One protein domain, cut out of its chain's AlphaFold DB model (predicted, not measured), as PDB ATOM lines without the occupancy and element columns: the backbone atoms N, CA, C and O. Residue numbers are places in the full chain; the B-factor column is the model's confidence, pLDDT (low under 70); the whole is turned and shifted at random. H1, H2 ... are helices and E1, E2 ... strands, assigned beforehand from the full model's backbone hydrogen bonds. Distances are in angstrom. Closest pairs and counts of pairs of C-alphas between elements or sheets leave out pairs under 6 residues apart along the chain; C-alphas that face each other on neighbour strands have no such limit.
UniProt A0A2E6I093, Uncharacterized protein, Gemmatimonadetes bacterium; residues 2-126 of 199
ATOM      1  N   VAL A   2     230.459 203.730 297.778       93.62
ATOM      2  CA  VAL A   2     230.035 202.786 298.811       93.62
ATOM      3  C   VAL A   2     228.912 201.928 298.228       93.62
ATOM      4  O   VAL A   2     227.907 202.476 297.788       93.62
ATOM      5  N   ASN A   3     229.067 200.605 298.246       95.56
ATOM      6  CA  ASN A   3     227.951 199.678 298.046       95.56
ATOM      7  C   ASN A   3     227.379 199.349 299.429       95.56
ATOM      8  O   ASN A   3     228.135 198.985 300.332       95.56
ATOM      9  N   HIS A   4     226.078 199.537 299.629       94.88
ATOM     10  CA  HIS A   4     225.442 199.389 300.937       94.88
ATOM     11  C   HIS A   4     224.046 198.775 300.830       94.88
ATOM     12  O   HIS A   4     223.484 198.634 299.746       94.88
ATOM     13  N   THR A   5     223.474 198.403 301.970       95.25
ATOM     14  CA  THR A   5     222.097 197.920 302.065       95.25
ATOM     15  C   THR A   5     221.362 198.738 303.116       95.25
ATOM     16  O   THR A   5     221.773 198.777 304.273       95.25
ATOM     17  N   VAL A   6     220.284 199.402 302.702       91.88
ATOM     18  CA  VAL A   6     219.412 200.197 303.571       91.88
ATOM     19  C   VAL A   6     218.074 199.473 303.672       91.88
ATOM     20  O   VAL A   6     217.321 199.395 302.704       91.88
ATOM     21  N   GLY A   7     217.791 198.887 304.838       92.44
ATOM     22  CA  GLY A   7     216.661 197.968 304.981       92.44
ATOM     23  C   GLY A   7     216.851 196.746 304.079       92.44
ATOM     24  O   GLY A   7     217.818 196.009 304.244       92.44
ATOM     25  N   SER A   8     215.950 196.545 303.118       94.31
ATOM     26  CA  SER A   8     216.060 195.504 302.086       94.31
ATOM     27  C   SER A   8     216.627 196.007 300.752       94.31
ATOM     28  O   SER A   8     216.911 195.190 299.876       94.31
ATOM     29  N   GLN A   9     216.804 197.322 300.573       95.81
ATOM     30  CA  GLN A   9     217.257 197.898 299.309       95.81
ATOM     31  C   GLN A   9     218.784 197.924 299.244       95.81
ATOM     32  O   GLN A   9     219.450 198.519 300.097       95.81
ATOM     33  N   LYS A  10     219.354 197.295 298.213       97.31
ATOM     34  CA  LYS A  10     220.775 197.438 297.886       97.31
ATOM     35  C   LYS A  10     220.977 198.716 297.088       97.31
ATOM     36  O   LYS A  10     220.278 198.951 296.110       97.31
ATOM     37  N   ILE A  11     221.953 199.515 297.495       97.25
ATOM     38  CA  ILE A  11     222.283 200.779 296.843       97.25
ATOM     39  C   ILE A  11     223.777 200.857 296.552       97.25
ATOM     40  O   ILE A  11     224.601 200.306 297.288       97.25
ATOM     41  N   SER A  12     224.132 201.607 295.515       97.31
ATOM     42  CA  SER A  12     225.505 202.061 295.307       97.31
ATOM     43  C   SER A  12     225.524 203.582 295.311       97.31
ATOM     44  O   SER A  12     224.858 204.207 294.495       97.31
ATOM     45  N   LEU A  13     226.254 204.182 296.251       96.50
ATOM     46  CA  LEU A  13     226.432 205.626 296.361       96.50
ATOM     47  C   LEU A  13     227.832 206.005 295.889       96.50
ATOM     48  O   LEU A  13     228.843 205.501 296.385       96.50
ATOM     49  N   THR A  14     227.918 206.935 294.951       96.62
ATOM     50  CA  THR A  14     229.168 207.349 294.311       96.62
ATOM     51  C   THR A  14     229.354 208.854 294.407       96.62
ATOM     52  O   THR A  14     228.388 209.601 294.506       96.62
ATOM     53  N   TYR A  15     230.614 209.287 294.404       94.62
ATOM     54  CA  TYR A  15     230.980 210.698 294.409       94.62
ATOM     55  C   TYR A  15     232.196 210.891 293.508       94.62
ATOM     56  O   TYR A  15     233.228 210.249 293.741       94.62
ATOM     57  N   CYS A  16     232.068 211.748 292.495       94.50
ATOM     58  CA  CYS A  16     233.178 212.159 291.646       94.50
ATOM     59  C   CYS A  16     233.656 213.552 292.084       94.50
ATOM     60  O   CYS A  16     232.920 214.519 291.900       94.50
ATOM     61  N   PRO A  17     234.878 213.692 292.622       91.94
ATOM     62  CA  PRO A  17     235.366 214.984 293.106       91.94
ATOM     63  C   PRO A  17     235.684 215.979 291.976       91.94
ATOM     64  O   PRO A  17     235.629 217.183 292.188       91.94
ATOM     65  N   LEU A  18     235.954 215.497 290.755       92.06
ATOM     66  CA  LEU A  18     236.201 216.355 289.585       92.06
ATOM     67  C   LEU A  18     234.958 217.126 289.133       92.06
ATOM     68  O   LEU A  18     235.070 218.228 288.608       92.06
ATOM     69  N   THR A  19     233.780 216.534 289.315       92.75
ATOM     70  CA  THR A  19     232.492 217.092 288.870       92.75
ATOM     71  C   THR A  19     231.551 217.367 290.042       92.75
ATOM     72  O   THR A  19     230.387 217.685 289.829       92.75
ATOM     73  N   ALA A  20     232.054 217.228 291.276       92.50
ATOM     74  CA  ALA A  20     231.308 217.345 292.525       92.50
ATOM     75  C   ALA A  20     229.951 216.615 292.491       92.50
ATOM     76  O   ALA A  20     228.949 217.147 292.958       92.50
ATOM     77  N   SER A  21     229.895 215.410 291.920       94.00
ATOM     78  CA  SER A  21     228.631 214.721 291.643       94.00
ATOM     79  C   SER A  21     228.405 213.505 292.527       94.00
ATOM     80  O   SER A  21     229.074 212.473 292.384       94.00
ATOM     81  N   GLY A  22     227.427 213.619 293.423       95.44
ATOM     82  CA  GLY A  22     226.848 212.528 294.192       95.44
ATOM     83  C   GLY A  22     225.751 211.819 293.402       95.44
ATOM     84  O   GLY A  22     224.743 212.433 293.069       95.44
ATOM     85  N   VAL A  23     225.931 210.529 293.114       95.88
ATOM     86  CA  VAL A  23     224.933 209.723 292.391       95.88
ATOM     87  C   VAL A  23     224.678 208.426 293.144       95.88
ATOM     88  O   VAL A  23     225.629 207.732 293.523       95.88
ATOM     89  N   ALA A  24     223.403 208.108 293.356       96.62
ATOM     90  CA  ALA A  24     222.955 206.858 293.949       96.62
ATOM     91  C   ALA A  24     222.222 206.007 292.910       96.62
ATOM     92  O   ALA A  24     221.456 206.529 292.102       96.62
ATOM     93  N   TYR A  25     222.443 204.698 292.966       97.12
ATOM     94  CA  TYR A  25     221.832 203.713 292.077       97.12
ATOM     95  C   TYR A  25     221.029 202.698 292.876       97.12
ATOM     96  O   TYR A  25     221.464 202.307 293.968       97.12
ATOM     97  N   ASP A  26     219.927 202.220 292.300       96.75
ATOM     98  CA  ASP A  26     219.320 200.968 292.739       96.75
ATOM     99  C   ASP A  26     220.239 199.826 292.299       96.75
ATOM    100  O   ASP A  26     220.410 199.541 291.113       96.75
ATOM    101  N   ALA A  27     220.905 199.225 293.278       95.69
ATOM    102  CA  ALA A  27     221.983 198.276 293.063       95.69
ATOM    103  C   ALA A  27     221.549 196.842 293.403       95.69
ATOM    104  O   ALA A  27     222.345 196.047 293.904       95.69
ATOM    105  N   ALA A  28     220.277 196.497 293.161       94.69
ATOM    106  CA  ALA A  28     219.730 195.171 293.455       94.69
ATOM    107  C   ALA A  28     220.562 194.019 292.855       94.69
ATOM    108  O   ALA A  28     220.788 193.003 293.523       94.69
ATOM    109  N   SER A  29     221.043 194.193 291.620       91.88
ATOM    110  CA  SER A  29     221.754 193.178 290.829       91.88
ATOM    111  C   SER A  29     223.170 193.577 290.404       91.88
ATOM    112  O   SER A  29     223.801 192.840 289.650       91.88
ATOM    113  N   ILE A  30     223.682 194.718 290.872       94.50
ATOM    114  CA  ILE A  30     224.970 195.257 290.429       94.50
ATOM    115  C   ILE A  30     225.822 195.691 291.615       94.50
ATOM    116  O   ILE A  30     225.325 196.242 292.592       94.50
ATOM    117  N   GLU A  31     227.127 195.451 291.527       95.81
ATOM    118  CA  GLU A  31     228.076 195.931 292.522       95.81
ATOM    119  C   GLU A  31     229.206 196.683 291.826       95.81
ATOM    120  O   GLU A  31     230.005 196.102 291.088       95.81
ATOM    121  N   PHE A  32     229.292 197.989 292.070       97.50
ATOM    122  CA  PHE A  32     230.269 198.825 291.390       97.50
ATOM    123  C   PHE A  32     231.640 198.816 292.079       97.50
ATOM    124  O   PHE A  32     231.783 198.732 293.304       97.50
ATOM    125  N   GLY A  33     232.683 198.936 291.263       96.81
ATOM    126  CA  GLY A  33     234.036 199.308 291.653       96.81
ATOM    127  C   GLY A  33     234.504 200.539 290.876       96.81
ATOM    128  O   GLY A  33     233.952 200.887 289.837       96.81
ATOM    129  N   ASN A  34     235.518 201.238 291.391       94.75
ATOM    130  CA  ASN A  34     236.097 202.396 290.702       94.75
ATOM    131  C   ASN A  34     237.124 201.905 289.673       94.75
ATOM    132  O   ASN A  34     238.060 201.210 290.068       94.75
ATOM    133  N   SER A  35     236.967 202.249 288.390       96.00
ATOM    134  CA  SER A  35     237.917 201.823 287.350       96.00
ATOM    135  C   SER A  35     239.174 202.695 287.282       96.00
ATOM    136  O   SER A  35     240.160 202.293 286.674       96.00
ATOM    137  N   GLY A  36     239.141 203.894 287.874       93.62
ATOM    138  CA  GLY A  36     240.178 204.916 287.710       93.62
ATOM    139  C   GLY A  36     240.126 205.647 286.364       93.62
ATOM    140  O   GLY A  36     240.963 206.509 286.111       93.62
ATOM    141  N   SER A  37     239.156 205.329 285.505       94.88
ATOM    142  CA  SER A  37     238.973 205.968 284.198       94.88
ATOM    143  C   SER A  37     237.987 207.132 284.285       94.88
ATOM    144  O   SER A  37     237.164 207.209 285.202       94.88
ATOM    145  N   LEU A  38     238.054 208.023 283.297       94.56
ATOM    146  CA  LEU A  38     237.166 209.172 283.170       94.56
ATOM    147  C   LEU A  38     236.440 209.135 281.826       94.56
ATOM    148  O   LEU A  38     237.015 208.755 280.808       94.56
ATOM    149  N   PHE A  39     235.190 209.580 281.836       92.81
ATOM    150  CA  PHE A  39     234.403 209.890 280.653       92.81
ATOM    151  C   PHE A  39     233.907 211.327 280.812       92.81
ATOM    152  O   PHE A  39     233.137 211.610 281.726       92.81
ATOM    153  N   ASN A  40     234.390 212.241 279.966       91.25
ATOM    154  CA  ASN A  40     234.093 213.678 280.049       91.25
ATOM    155  C   ASN A  40     234.293 214.265 281.458       91.25
ATOM    156  O   ASN A  40     233.377 214.842 282.034       91.25
ATOM    157  N   ASN A  41     235.485 214.067 282.035       92.69
ATOM    158  CA  ASN A  41     235.848 214.490 283.399       92.69
ATOM    159  C   ASN A  41     235.006 213.884 284.542       92.69
ATOM    160  O   ASN A  41     235.283 214.150 285.713       92.69
ATOM    161  N   ASN A  42     234.031 213.024 284.244       94.44
ATOM    162  CA  ASN A  42     233.243 212.302 285.232       94.44
ATOM    163  C   ASN A  42     233.749 210.861 285.389       94.44
ATOM    164  O   ASN A  42     234.303 210.268 284.461       94.44
ATOM    165  N   MET A  43     233.608 210.298 286.591       96.00
ATOM    166  CA  MET A  43     234.185 208.990 286.892       96.00
ATOM    167  C   MET A  43     233.502 207.854 286.124       96.00
ATOM    168  O   MET A  43     232.284 207.854 285.936       96.00
ATOM    169  N   VAL A  44     234.288 206.847 285.746       97.38
ATOM    170  CA  VAL A  44     233.792 205.575 285.214       97.38
ATOM    171  C   VAL A  44     233.920 204.498 286.287       97.38
ATOM    172  O   VAL A  44     234.927 204.375 286.988       97.38
ATOM    173  N   MET A  45     232.856 203.726 286.439       97.75
ATOM    174  CA  MET A  45     232.786 202.573 287.322       97.75
ATOM    175  C   MET A  45     232.883 201.296 286.492       97.75
ATOM    176  O   MET A  45     232.609 201.305 285.293       97.75
ATOM    177  N   TYR A  46     233.229 200.187 287.132       97.62
ATOM    178  CA  TYR A  46     233.054 198.863 286.548       97.62
ATOM    179  C   TYR A  46     232.088 198.037 287.393       97.62
ATOM    180  O   TYR A  46     232.086 198.156 288.618       97.62
ATOM    181  N   ASP A  47     231.294 197.186 286.753       96.81
ATOM    182  CA  ASP A  47     230.544 196.138 287.447       96.81
ATOM    183  C   ASP A  47     231.500 195.008 287.849       96.81
ATOM    184  O   ASP A  47     232.218 194.457 287.013       96.81
ATOM    185  N   ARG A  48     231.536 194.654 289.134       96.44
ATOM    186  CA  ARG A  48     232.402 193.588 289.657       96.44
ATOM    187  C   ARG A  48     232.089 192.214 289.069       96.44
ATOM    188  O   ARG A  48     233.005 191.399 289.010       96.44
ATOM    189  N   THR A  49     230.860 191.986 288.607       95.19
ATOM    190  CA  THR A  49     230.436 190.710 288.020       95.19
ATOM    191  C   THR A  49     230.842 190.613 286.553       95.19
ATOM    192  O   THR A  49     231.610 189.732 286.183       95.19
ATOM    193  N   THR A  50     230.367 191.536 285.713       95.94
ATOM    194  CA  THR A  50     230.580 191.472 284.253       95.94
ATOM    195  C   THR A  50     231.845 192.176 283.778       95.94
ATOM    196  O   THR A  50     232.217 192.051 282.618       95.94
ATOM    197  N   ARG A  51     232.499 192.965 284.641       96.31
ATOM    198  CA  ARG A  51     233.634 193.845 284.294       96.31
ATOM    199  C   ARG A  51     233.288 194.935 283.270       96.31
ATOM    200  O   ARG A  51     234.183 195.653 282.829       96.31
ATOM    201  N   SER A  52     232.006 195.105 282.948       97.56
ATOM    202  CA  SER A  52     231.511 196.147 282.046       97.56
ATOM    203  C   SER A  52     231.702 197.541 282.647       97.56
ATOM    204  O   SER A  52     231.680 197.694 283.869       97.56
ATOM    205  N   LEU A  53     231.871 198.555 281.796       97.75
ATOM    206  CA  LEU A  53     232.156 199.940 282.183       97.75
ATOM    207  C   LEU A  53     230.906 200.823 282.140       97.75
ATOM    208  O   LEU A  53     230.161 200.823 281.158       97.75
ATOM    209  N   TRP A  54     230.738 201.627 283.189       97.50
ATOM    210  CA  TRP A  54     229.554 202.439 283.464       97.50
ATOM    211  C   TRP A  54     229.961 203.875 283.841       97.50
ATOM    212  O   TRP A  54     230.491 204.086 284.937       97.50
ATOM    213  N   PRO A  55     229.750 204.887 282.981       96.06
ATOM    214  CA  PRO A  55     229.961 206.287 283.346       96.06
ATOM    215  C   PRO A  55     228.955 206.708 284.417       96.06
ATOM    216  O   PRO A  55     227.761 206.431 284.277       96.06
ATOM    217  N   GLN A  56     229.419 207.400 285.462       96.25
ATOM    218  CA  GLN A  56     228.614 207.674 286.654       96.25
ATOM    219  C   GLN A  56     227.321 208.430 286.315       96.25
ATOM    220  O   GLN A  56     226.225 207.894 286.473       96.25
ATOM    221  N   MET A  57     227.403 209.642 285.777       93.19
ATOM    222  CA  MET A  57     226.189 210.421 285.494       93.19
ATOM    223  C   MET A  57     225.289 209.809 284.408       93.19
ATOM    224  O   MET A  57     224.108 210.133 284.343       93.19
ATOM    225  N   ARG A  58     225.835 208.943 283.542       91.12
ATOM    226  CA  ARG A  58     225.116 208.400 282.381       91.12
ATOM    227  C   ARG A  58     224.250 207.183 282.721       91.12
ATOM    228  O   ARG A  58     223.261 206.947 282.041       91.12
ATOM    229  N   ALA A  59     224.630 206.408 283.741       91.88
ATOM    230  CA  ALA A  59     223.874 205.256 284.250       91.88
ATOM    231  C   ALA A  59     223.562 204.129 283.232       91.88
ATOM    232  O   ALA A  59     222.735 203.260 283.497       91.88
ATOM    233  N   ASN A  60     224.257 204.083 282.091       93.56
ATOM    234  CA  ASN A  60     224.200 202.970 281.140       93.56
ATOM    235  C   ASN A  60     225.597 202.431 280.818       93.56
ATOM    236  O   ASN A  60     226.588 203.164 280.876       93.56
ATOM    237  N   VAL A  61     225.665 201.157 280.432       95.62
ATOM    238  CA  VAL A  61     226.914 200.508 280.016       95.62
ATOM    239  C   VAL A  61     227.429 201.156 278.735       95.62
ATOM    240  O   VAL A  61     226.653 201.412 277.812       95.62
ATOM    241  N   ILE A  62     228.742 201.382 278.654       95.06
ATOM    242  CA  ILE A  62     229.405 201.852 277.423       95.06
ATOM    243  C   ILE A  62     230.373 200.832 276.817       95.06
ATOM    244  O   ILE A  62     230.745 200.974 275.657       95.06
ATOM    245  N   ALA A  63     230.798 199.827 277.584       96.25
ATOM    246  CA  ALA A  63     231.699 198.778 277.122       96.25
ATOM    247  C   ALA A  63     231.545 197.510 277.973       96.25
ATOM    248  O   ALA A  63     231.342 197.611 279.183       96.25
ATOM    249  N   GLY A  64     231.709 196.342 277.350       95.75
ATOM    250  CA  GLY A  64     231.619 195.027 277.994       95.75
ATOM    251  C   GLY A  64     230.310 194.289 277.711       95.75
ATOM    252  O   GLY A  64     229.432 194.789 277.009       95.75
ATOM    253  N   ASP A  65     230.193 193.090 278.274       95.00
ATOM    254  CA  ASP A  65     229.134 192.125 277.948       95.00
ATOM    255  C   ASP A  65     227.739 192.560 278.410       95.00
ATOM    256  O   ASP A  65     226.733 192.047 277.929       95.00
ATOM    257  N   ALA A  66     227.657 193.526 279.329       94.69
ATOM    258  CA  ALA A  66     226.382 194.043 279.805       94.69
ATOM    259  C   ALA A  66     225.737 195.060 278.844       94.69
ATOM    260  O   ALA A  66     224.633 195.517 279.129       94.69
ATOM    261  N   VAL A  67     226.372 195.460 277.733       95.56
ATOM    262  CA  VAL A  67     225.749 196.370 276.750       95.56
ATOM    263  C   VAL A  67     224.464 195.740 276.178       95.56
ATOM    264  O   VAL A  67     224.493 194.568 275.809       95.56
ATOM    265  N   PRO A  68     223.347 196.490 276.033       94.75
ATOM    266  CA  PRO A  68     223.148 197.925 276.288       94.75
ATOM    267  C   PRO A  68     222.414 198.231 277.614       94.75
ATOM    268  O   PRO A  68     221.539 199.093 277.656       94.75
ATOM    269  N   SER A  69     222.726 197.518 278.697       95.00
ATOM    270  CA  SER A  69     222.008 197.640 279.975       95.00
ATOM    271  C   SER A  69     222.091 199.039 280.597       95.00
ATOM    272  O   SER A  69     223.053 199.789 280.397       95.00
ATOM    273  N   LYS A  70     221.082 199.353 281.415       94.25
ATOM    274  CA  LYS A  70     220.995 200.557 282.248       94.25
ATOM    275  C   LYS A  70     220.754 200.190 283.711       94.25
ATOM    276  O   LYS A  70     220.273 199.096 283.994       94.25
ATOM    277  N   VAL A  71     221.088 201.106 284.611       94.50
ATOM    278  CA  VAL A  71     220.814 200.999 286.046       94.50
ATOM    279  C   VAL A  71     219.953 202.180 286.477       94.50
ATOM    280  O   VAL A  71     220.167 203.306 286.027       94.50
ATOM    281  N   ASP A  72     218.974 201.924 287.338       94.12
ATOM    282  CA  ASP A  72     218.070 202.967 287.808       94.12
ATOM    283  C   ASP A  72     218.767 203.883 288.821       94.12
ATOM    284  O   ASP A  72     219.513 203.443 289.702       94.12
ATOM    285  N   LEU A  73     218.518 205.184 288.681       93.81
ATOM    286  CA  LEU A  73     218.996 206.209 289.600       93.81
ATOM    287  C   LEU A  73     218.035 206.354 290.779       93.81
ATOM    288  O   LEU A  73     216.817 206.373 290.605       93.81
ATOM    289  N   LEU A  74     218.591 206.534 291.974       94.00
ATOM    290  CA  LEU A  74     217.835 206.904 293.166       94.00
ATOM    291  C   LEU A  74     217.933 208.417 293.407       94.00
ATOM    292  O   LEU A  74     218.979 209.011 293.128       94.00
ATOM    293  N   PRO A  75     216.882 209.059 293.953       90.81
ATOM    294  CA  PRO A  75     216.939 210.468 294.323       90.81
ATOM    295  C   PRO A  75     218.054 210.743 295.336       90.81
ATOM    296  O   PRO A  75     218.198 210.027 296.328       90.81
ATOM    297  N   VAL A  76     218.818 211.813 295.108       91.25
ATOM    298  CA  VAL A  76     219.888 212.263 296.005       91.25
ATOM    299  C   VAL A  76     219.702 213.741 296.308       91.25
ATOM    300  O   VAL A  76     219.516 214.553 295.405       91.25
ATOM    301  N   PHE A  77     219.814 214.084 297.588       90.69
ATOM    302  CA  PHE A  77     220.021 215.457 298.025       90.69
ATOM    303  C   PHE A  77     221.514 215.687 298.216       90.69
ATOM    304  O   PHE A  77     222.168 214.964 298.969       90.69
ATOM    305  N   GLN A  78     222.049 216.704 297.547       93.31
ATOM    306  CA  GLN A  78     223.427 217.135 297.726       93.31
ATOM    307  C   GLN A  78     223.450 218.585 298.195       93.31
ATOM    308  O   GLN A  78     222.831 219.458 297.592       93.31
ATOM    309  N   GLY A  79     224.168 218.832 299.285       93.25
ATOM    310  CA  GLY A  79     224.308 220.152 299.877       93.25
ATOM    311  C   GLY A  79     225.122 220.095 301.162       93.25
ATOM    312  O   GLY A  79     225.766 219.091 301.476       93.25
ATOM    313  N   ARG A  80     225.097 221.190 301.916       93.50
ATOM    314  CA  ARG A  80     225.799 221.312 303.194       93.50
ATOM    315  C   ARG A  80     225.114 220.502 304.292       93.50
ATOM    316  O   ARG A  80     223.892 220.386 304.340       93.50
ATOM    317  N   TRP A  81     225.932 219.993 305.209       93.00
ATOM    318  CA  TRP A  81     225.463 219.173 306.323       93.00
ATOM    319  C   TRP A  81     224.650 219.962 307.352       93.00
ATOM    320  O   TRP A  81     223.622 219.460 307.796       93.00
ATOM    321  N   ASP A  82     225.060 221.184 307.709       93.50
ATOM    322  CA  ASP A  82     224.396 221.925 308.794       93.50
ATOM    323  C   ASP A  82     222.905 222.188 308.506       93.50
ATOM    324  O   ASP A  82     222.081 221.848 309.358       93.50
ATOM    325  N   PRO A  83     222.507 222.682 307.310       92.19
ATOM    326  CA  PRO A  83     221.090 222.858 306.989       92.19
ATOM    327  C   PRO A  83     220.329 221.530 306.908       92.19
ATOM    328  O   PRO A  83     219.197 221.446 307.376       92.19
ATOM    329  N   TRP A  84     220.951 220.472 306.373       93.00
ATOM    330  CA  TRP A  84     220.327 219.147 306.327       93.00
ATOM    331  C   TRP A  84     220.048 218.602 307.730       93.00
ATOM    332  O   TRP A  84     218.943 218.147 308.013       93.00
ATOM    333  N   LYS A  85     221.032 218.676 308.631       94.81
ATOM    334  CA  LYS A  85     220.904 218.186 310.007       94.81
ATOM    335  C   LYS A  85     219.858 218.970 310.798       94.81
ATOM    336  O   LYS A  85     219.178 218.379 311.629       94.81
ATOM    337  N   ALA A  86     219.714 220.270 310.540       93.44
ATOM    338  CA  ALA A  86     218.661 221.075 311.153       93.44
ATOM    339  C   ALA A  86     217.253 220.590 310.758       93.44
ATOM    340  O   ALA A  86     216.357 220.582 311.597       93.44
ATOM    341  N   LEU A  87     217.070 220.153 309.507       91.44
ATOM    342  CA  LEU A  87     215.800 219.611 309.007       91.44
ATOM    343  C   LEU A  87     215.567 218.152 309.426       91.44
ATOM    344  O   LEU A  87     214.435 217.757 309.693       91.44
ATOM    345  N   TYR A  88     216.634 217.353 309.492       94.88
ATOM    346  CA  TYR A  88     216.576 215.910 309.727       94.88
ATOM    347  C   TYR A  88     217.567 215.485 310.827       94.88
ATOM    348  O   TYR A  88     218.575 214.832 310.525       94.88
ATOM    349  N   PRO A  89     217.302 215.827 312.104       96.62
ATOM    350  CA  PRO A  89     218.248 215.629 313.209       96.62
ATOM    351  C   PRO A  89     218.599 214.159 313.473       96.62
ATOM    352  O   PRO A  89     219.726 213.863 313.862       96.62
ATOM    353  N   GLU A  90     217.676 213.243 313.171       96.62
ATOM    354  CA  GLU A  90     217.844 211.792 313.340       96.62
ATOM    355  C   GLU A  90     218.552 211.114 312.149       96.62
ATOM    356  O   GLU A  90     218.631 209.885 312.066       96.62
ATOM    357  N   SER A  91     219.065 211.897 311.191       95.06
ATOM    358  CA  SER A  91     219.802 211.365 310.041       95.06
ATOM    359  C   SER A  91     221.027 210.571 310.486       95.06
ATOM    360  O   SER A  91     221.867 211.047 311.250       95.06
ATOM    361  N   ARG A  92     221.185 209.371 309.928       93.38
ATOM    362  CA  ARG A  92     222.371 208.536 310.141       93.38
ATOM    363  C   ARG A  92     223.470 208.918 309.153       93.38
ATOM    364  O   ARG A  92     223.200 209.178 307.984       93.38
ATOM    365  N   VAL A  93     224.715 208.895 309.617       92.31
ATOM    366  CA  VAL A  93     225.909 209.152 308.800       92.31
ATOM    367  C   VAL A  93     226.713 207.860 308.679       92.31
ATOM    368  O   VAL A  93     226.788 207.080 309.629       92.31
ATOM    369  N   LEU A  94     227.309 207.617 307.508       90.31
ATOM    370  CA  LEU A  94     228.215 206.485 307.314       90.31
ATOM    371  C   LEU A  94     229.441 206.611 308.228       90.31
ATOM    372  O   LEU A  94     230.021 207.688 308.370       90.31
ATOM    373  N   THR A  95     229.848 205.490 308.823       88.88
ATOM    374  CA  THR A  95     231.051 205.442 309.660       88.88
ATOM    375  C   THR A  95     232.311 205.761 308.849       88.88
ATOM    376  O   THR A  95     232.407 205.448 307.661       88.88
ATOM    377  N   ARG A  96     233.305 206.363 309.511       87.56
ATOM    378  CA  ARG A  96     234.660 206.550 308.966       87.56
ATOM    379  C   ARG A  96     235.562 205.335 309.203       87.56
ATOM    380  O   ARG A  96     236.667 205.283 308.668       87.56
ATOM    381  N   GLU A  97     235.092 204.347 309.960       87.94
ATOM    382  CA  GLU A  97     235.769 203.070 310.197       87.94
ATOM    383  C   GLU A  97     235.640 202.171 308.961       87.94
ATOM    384  O   GLU A  97     234.871 201.216 308.917       87.94
ATOM    385  N   THR A  98     236.367 202.525 307.902       85.88
ATOM    386  CA  THR A  98     236.257 201.858 306.594       85.88
ATOM    387  C   THR A  98     237.098 200.585 306.474       85.88
ATOM    388  O   THR A  98     236.961 199.862 305.492       85.88
ATOM    389  N   GLY A  99     237.998 200.325 307.428       87.50
ATOM    390  CA  GLY A  99     239.003 199.259 307.337       87.50
ATOM    391  C   GLY A  99     240.227 199.610 306.478       87.50
ATOM    392  O   GLY A  99     241.101 198.767 306.298       87.50
ATOM    393  N   PHE A 100     240.327 200.847 305.973       84.75
ATOM    394  CA  PHE A 100     241.455 201.322 305.168       84.75
ATOM    395  C   PHE A 100     242.150 202.521 305.815       84.75
ATOM    396  O   PHE A 100     241.504 203.407 306.373       84.75
ATOM    397  N   VAL A 101     243.476 202.594 305.665       83.81
ATOM    398  CA  VAL A 101     244.269 203.770 306.048       83.81
ATOM    399  C   VAL A 101     244.282 204.745 304.876       83.81
ATOM    400  O   VAL A 101     245.172 204.727 304.029       83.81
ATOM    401  N   ARG A 102     243.244 205.578 304.792       82.38
ATOM    402  CA  ARG A 102     243.178 206.671 303.823       82.38
ATOM    403  C   ARG A 102     242.627 207.922 304.483       82.38
ATOM    404  O   ARG A 102     241.605 207.871 305.163       82.38
ATOM    405  N   ASP A 103     243.307 209.039 304.258       81.62
ATOM    406  CA  ASP A 103     242.852 210.334 304.742       81.62
ATOM    407  C   ASP A 103     241.733 210.870 303.840       81.62
ATOM    408  O   ASP A 103     241.953 211.218 302.679       81.62
ATOM    409  N   TYR A 104     240.518 210.894 304.383       80.50
ATOM    410  CA  TYR A 104     239.330 211.468 303.747       80.50
ATOM    411  C   TYR A 104     238.987 212.858 304.306       80.50
ATOM    412  O   TYR A 104     237.872 213.339 304.110       80.50
ATOM    413  N   SER A 105     239.897 213.502 305.042       82.62
ATOM    414  CA  SER A 105     239.657 214.828 305.622       82.62
ATOM    415  C   SER A 105     239.709 215.962 304.593       82.62
ATOM    416  O   SER A 105     239.189 217.044 304.864       82.62
ATOM    417  N   GLY A 106     240.280 215.718 303.408       81.56
ATOM    418  CA  GLY A 106     240.423 216.712 302.349       81.56
ATOM    419  C   GLY A 106     240.131 216.177 300.948       81.56
ATOM    420  O   GLY A 106     240.326 214.999 300.652       81.56
ATOM    421  N   ASP A 107     239.686 217.077 300.070       85.75
ATOM    422  CA  ASP A 107     239.541 216.821 298.639       85.75
ATOM    423  C   ASP A 107     240.760 217.388 297.900       85.75
ATOM    424  O   ASP A 107     240.975 218.603 297.864       85.75
ATOM    425  N   ILE A 108     241.568 216.503 297.311       85.69
ATOM    426  CA  ILE A 108     242.808 216.873 296.617       85.69
ATOM    427  C   ILE A 108     242.574 217.799 295.418       85.69
ATOM    428  O   ILE A 108     243.473 218.554 295.054       85.69
ATOM    429  N   TYR A 109     241.395 217.754 294.795       88.25
ATOM    430  CA  TYR A 109     241.070 218.600 293.651       88.25
ATOM    431  C   TYR A 109     240.720 220.010 294.119       88.25
ATOM    432  O   TYR A 109     241.177 220.981 293.519       88.25
ATOM    433  N   ILE A 110     240.011 220.131 295.245       85.81
ATOM    434  CA  ILE A 110     239.772 221.424 295.900       85.81
ATOM    435  C   ILE A 110     241.097 222.015 296.395       85.81
ATOM    436  O   ILE A 110     241.411 223.162 296.092       85.81
ATOM    437  N   GLN A 111     241.914 221.229 297.104       87.19
ATOM    438  CA  GLN A 111     243.200 221.683 297.655       87.19
ATOM    439  C   GLN A 111     244.180 222.167 296.580       87.19
ATOM    440  O   GLN A 111     244.984 223.060 296.832       87.19
ATOM    441  N   ARG A 112     244.115 221.589 295.377       87.81
ATOM    442  CA  ARG A 112     244.926 222.006 294.224       87.81
ATOM    443  C   ARG A 112     244.262 223.092 293.368       87.81
ATOM    444  O   ARG A 112     244.789 223.426 292.312       87.81
ATOM    445  N   GLY A 113     243.118 223.628 293.793       86.69
ATOM    446  CA  GLY A 113     242.418 224.725 293.121       86.69
ATOM    447  C   GLY A 113     241.662 224.332 291.851       86.69
ATOM    448  O   GLY A 113     241.125 225.212 291.181       86.69
ATOM    449  N   TYR A 114     241.565 223.037 291.527       89.19
ATOM    450  CA  TYR A 114     240.888 222.571 290.316       89.19
ATOM    451  C   TYR A 114     239.432 223.023 290.284       89.19
ATOM    452  O   TYR A 114     238.958 223.474 289.255       89.19
ATOM    453  N   THR A 115     238.713 222.957 291.401       84.19
ATOM    454  CA  THR A 115     237.293 223.338 291.443       84.19
ATOM    455  C   THR A 115     237.059 224.850 291.371       84.19
ATOM    456  O   THR A 115     235.923 225.266 291.184       84.19
ATOM    457  N   MET A 116     238.105 225.675 291.516       83.12
ATOM    458  CA  MET A 116     237.998 227.139 291.630       83.12
ATOM    459  C   MET A 116     238.493 227.904 290.396       83.12
ATOM    460  O   MET A 116     238.332 229.118 290.331       83.12
ATOM    461  N   ASN A 117     239.128 227.227 289.439       89.69
ATOM    462  CA  ASN A 117     239.681 227.852 288.236       89.69
ATOM    463  C   ASN A 117     238.926 227.400 286.975       89.69
ATOM    464  O   ASN A 117     238.097 226.504 287.046       89.69
ATOM    465  N   ALA A 118     239.240 227.956 285.806       91.56
ATOM    466  CA  ALA A 118     238.633 227.530 284.538       91.56
ATOM    467  C   ALA A 118     239.382 226.372 283.842       91.56
ATOM    468  O   ALA A 118     238.946 225.885 282.803       91.56
ATOM    469  N   GLU A 119     240.510 225.918 284.396       91.06
ATOM    470  CA  GLU A 119     241.372 224.916 283.766       91.06
ATOM    471  C   GLU A 119     240.697 223.538 283.723       91.06
ATOM    472  O   GLU A 119     240.103 223.086 284.706       91.06
ATOM    473  N   ILE A 120     240.814 222.846 282.592       90.25
ATOM    474  CA  ILE A 120     240.363 221.465 282.426       90.25
ATOM    475  C   ILE A 120     241.592 220.565 282.296       90.25
ATOM    476  O   ILE A 120     242.350 220.673 281.336       90.25
ATOM    477  N   TRP A 121     241.789 219.675 283.270       89.94
ATOM    478  CA  TRP A 121     242.976 218.815 283.345       89.94
ATOM    479  C   TRP A 121     242.887 217.562 282.474       89.94
ATOM    480  O   TRP A 121     243.920 217.013 282.094       89.94
ATOM    481  N   PHE A 122     241.679 217.095 282.153       89.56
ATOM    482  CA  PHE A 122     241.478 215.917 281.313       89.56
ATOM    483  C   PHE A 122     240.638 216.278 280.097       89.56
ATOM    484  O   PHE A 122     239.624 216.966 280.206       89.56
ATOM    485  N   ALA A 123     241.054 215.796 278.929       84.75
ATOM    486  CA  ALA A 123     240.339 216.045 277.688       84.75
ATOM    487  C   ALA A 123     238.877 215.567 277.775       84.75
ATOM    488  O   ALA A 123     238.583 214.507 278.333       84.75
ATOM    489  N   GLN A 124     237.968 216.348 277.194       87.50
ATOM    490  CA  GLN A 124     236.542 216.037 277.115       87.50
ATOM    491  C   GLN A 124     235.975 216.405 275.745       87.50
ATOM    492  O   GLN A 124     236.545 217.233 275.035       87.50
ATOM    493  N   ALA A 125     234.837 215.800 275.403       85.50
ATOM    494  CA  ALA A 125     234.055 216.150 274.226       85.50
ATOM    495  C   ALA A 125     232.548 216.141 274.559       85.50
ATOM    496  O   ALA A 125     232.094 215.242 275.271       85.50
ATOM    497  N   PRO A 126     231.741 217.074 274.024       86.31
ATOM    498  CA  PRO A 126     232.101 218.146 273.089       86.31
ATOM    499  C   PRO A 126     232.916 219.279 273.746       86.31
ATOM    500  O   PRO A 126     233.288 219.193 274.918       86.31
TER     501      PRO A 126
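What this domain is: This is residues 2 to 126 of the 199 residues of an uncharacterized protein of Gemmatimonadetes bacterium (UniProt A0A2E6I093). With little regular structure, this is a small sandwich of two three-stranded antiparallel sheets, E1 E2 E3 and E4 E5 E6, partly face to face; residues 80 to 93, including H1, and 97 to 103 stick out. The 125 printed residues have six named strands, then two named helices, a mixed class with 47 residues in named elements. It is compact, with radius of gyration of the C-alphas 15.9 A, spanning 44 by 43 by 29 A.

How they stand to each other: E1, residues 2 to 6, E2, 9 to 16, and E3, 21 to 26, form a meander of successive hairpins, with N 4 to O 11 at 2.9 A and N 14 to O 23 at 2.8 A. E4, 32 to 39, E5, 42 to 47, and E6, 53 to 55, form another, with N 33 to O 46 and N 45 to O 54 at 2.8 A. The closest C-alphas of E2 and E5, Cys 16 and Met 43, are 5.8 A apart. H1, 81 to 87, and H2, 108 to 111, are on neither sheet. Every O i to N i+4 pair of H1 is within hydrogen-bond range; H2 is too short for one.

Where its parts are: E1 begins at C-alpha 2 (230.035, 202.786, 298.811); E2 is 22.7 A long; H2 ends at C-alpha 111 (243.200, 221.683, 297.655).

The domain as a whole: The links E6 to H1 and H1 to H2 are long. The printed part has no cut; no printed residue is under pLDDT 70.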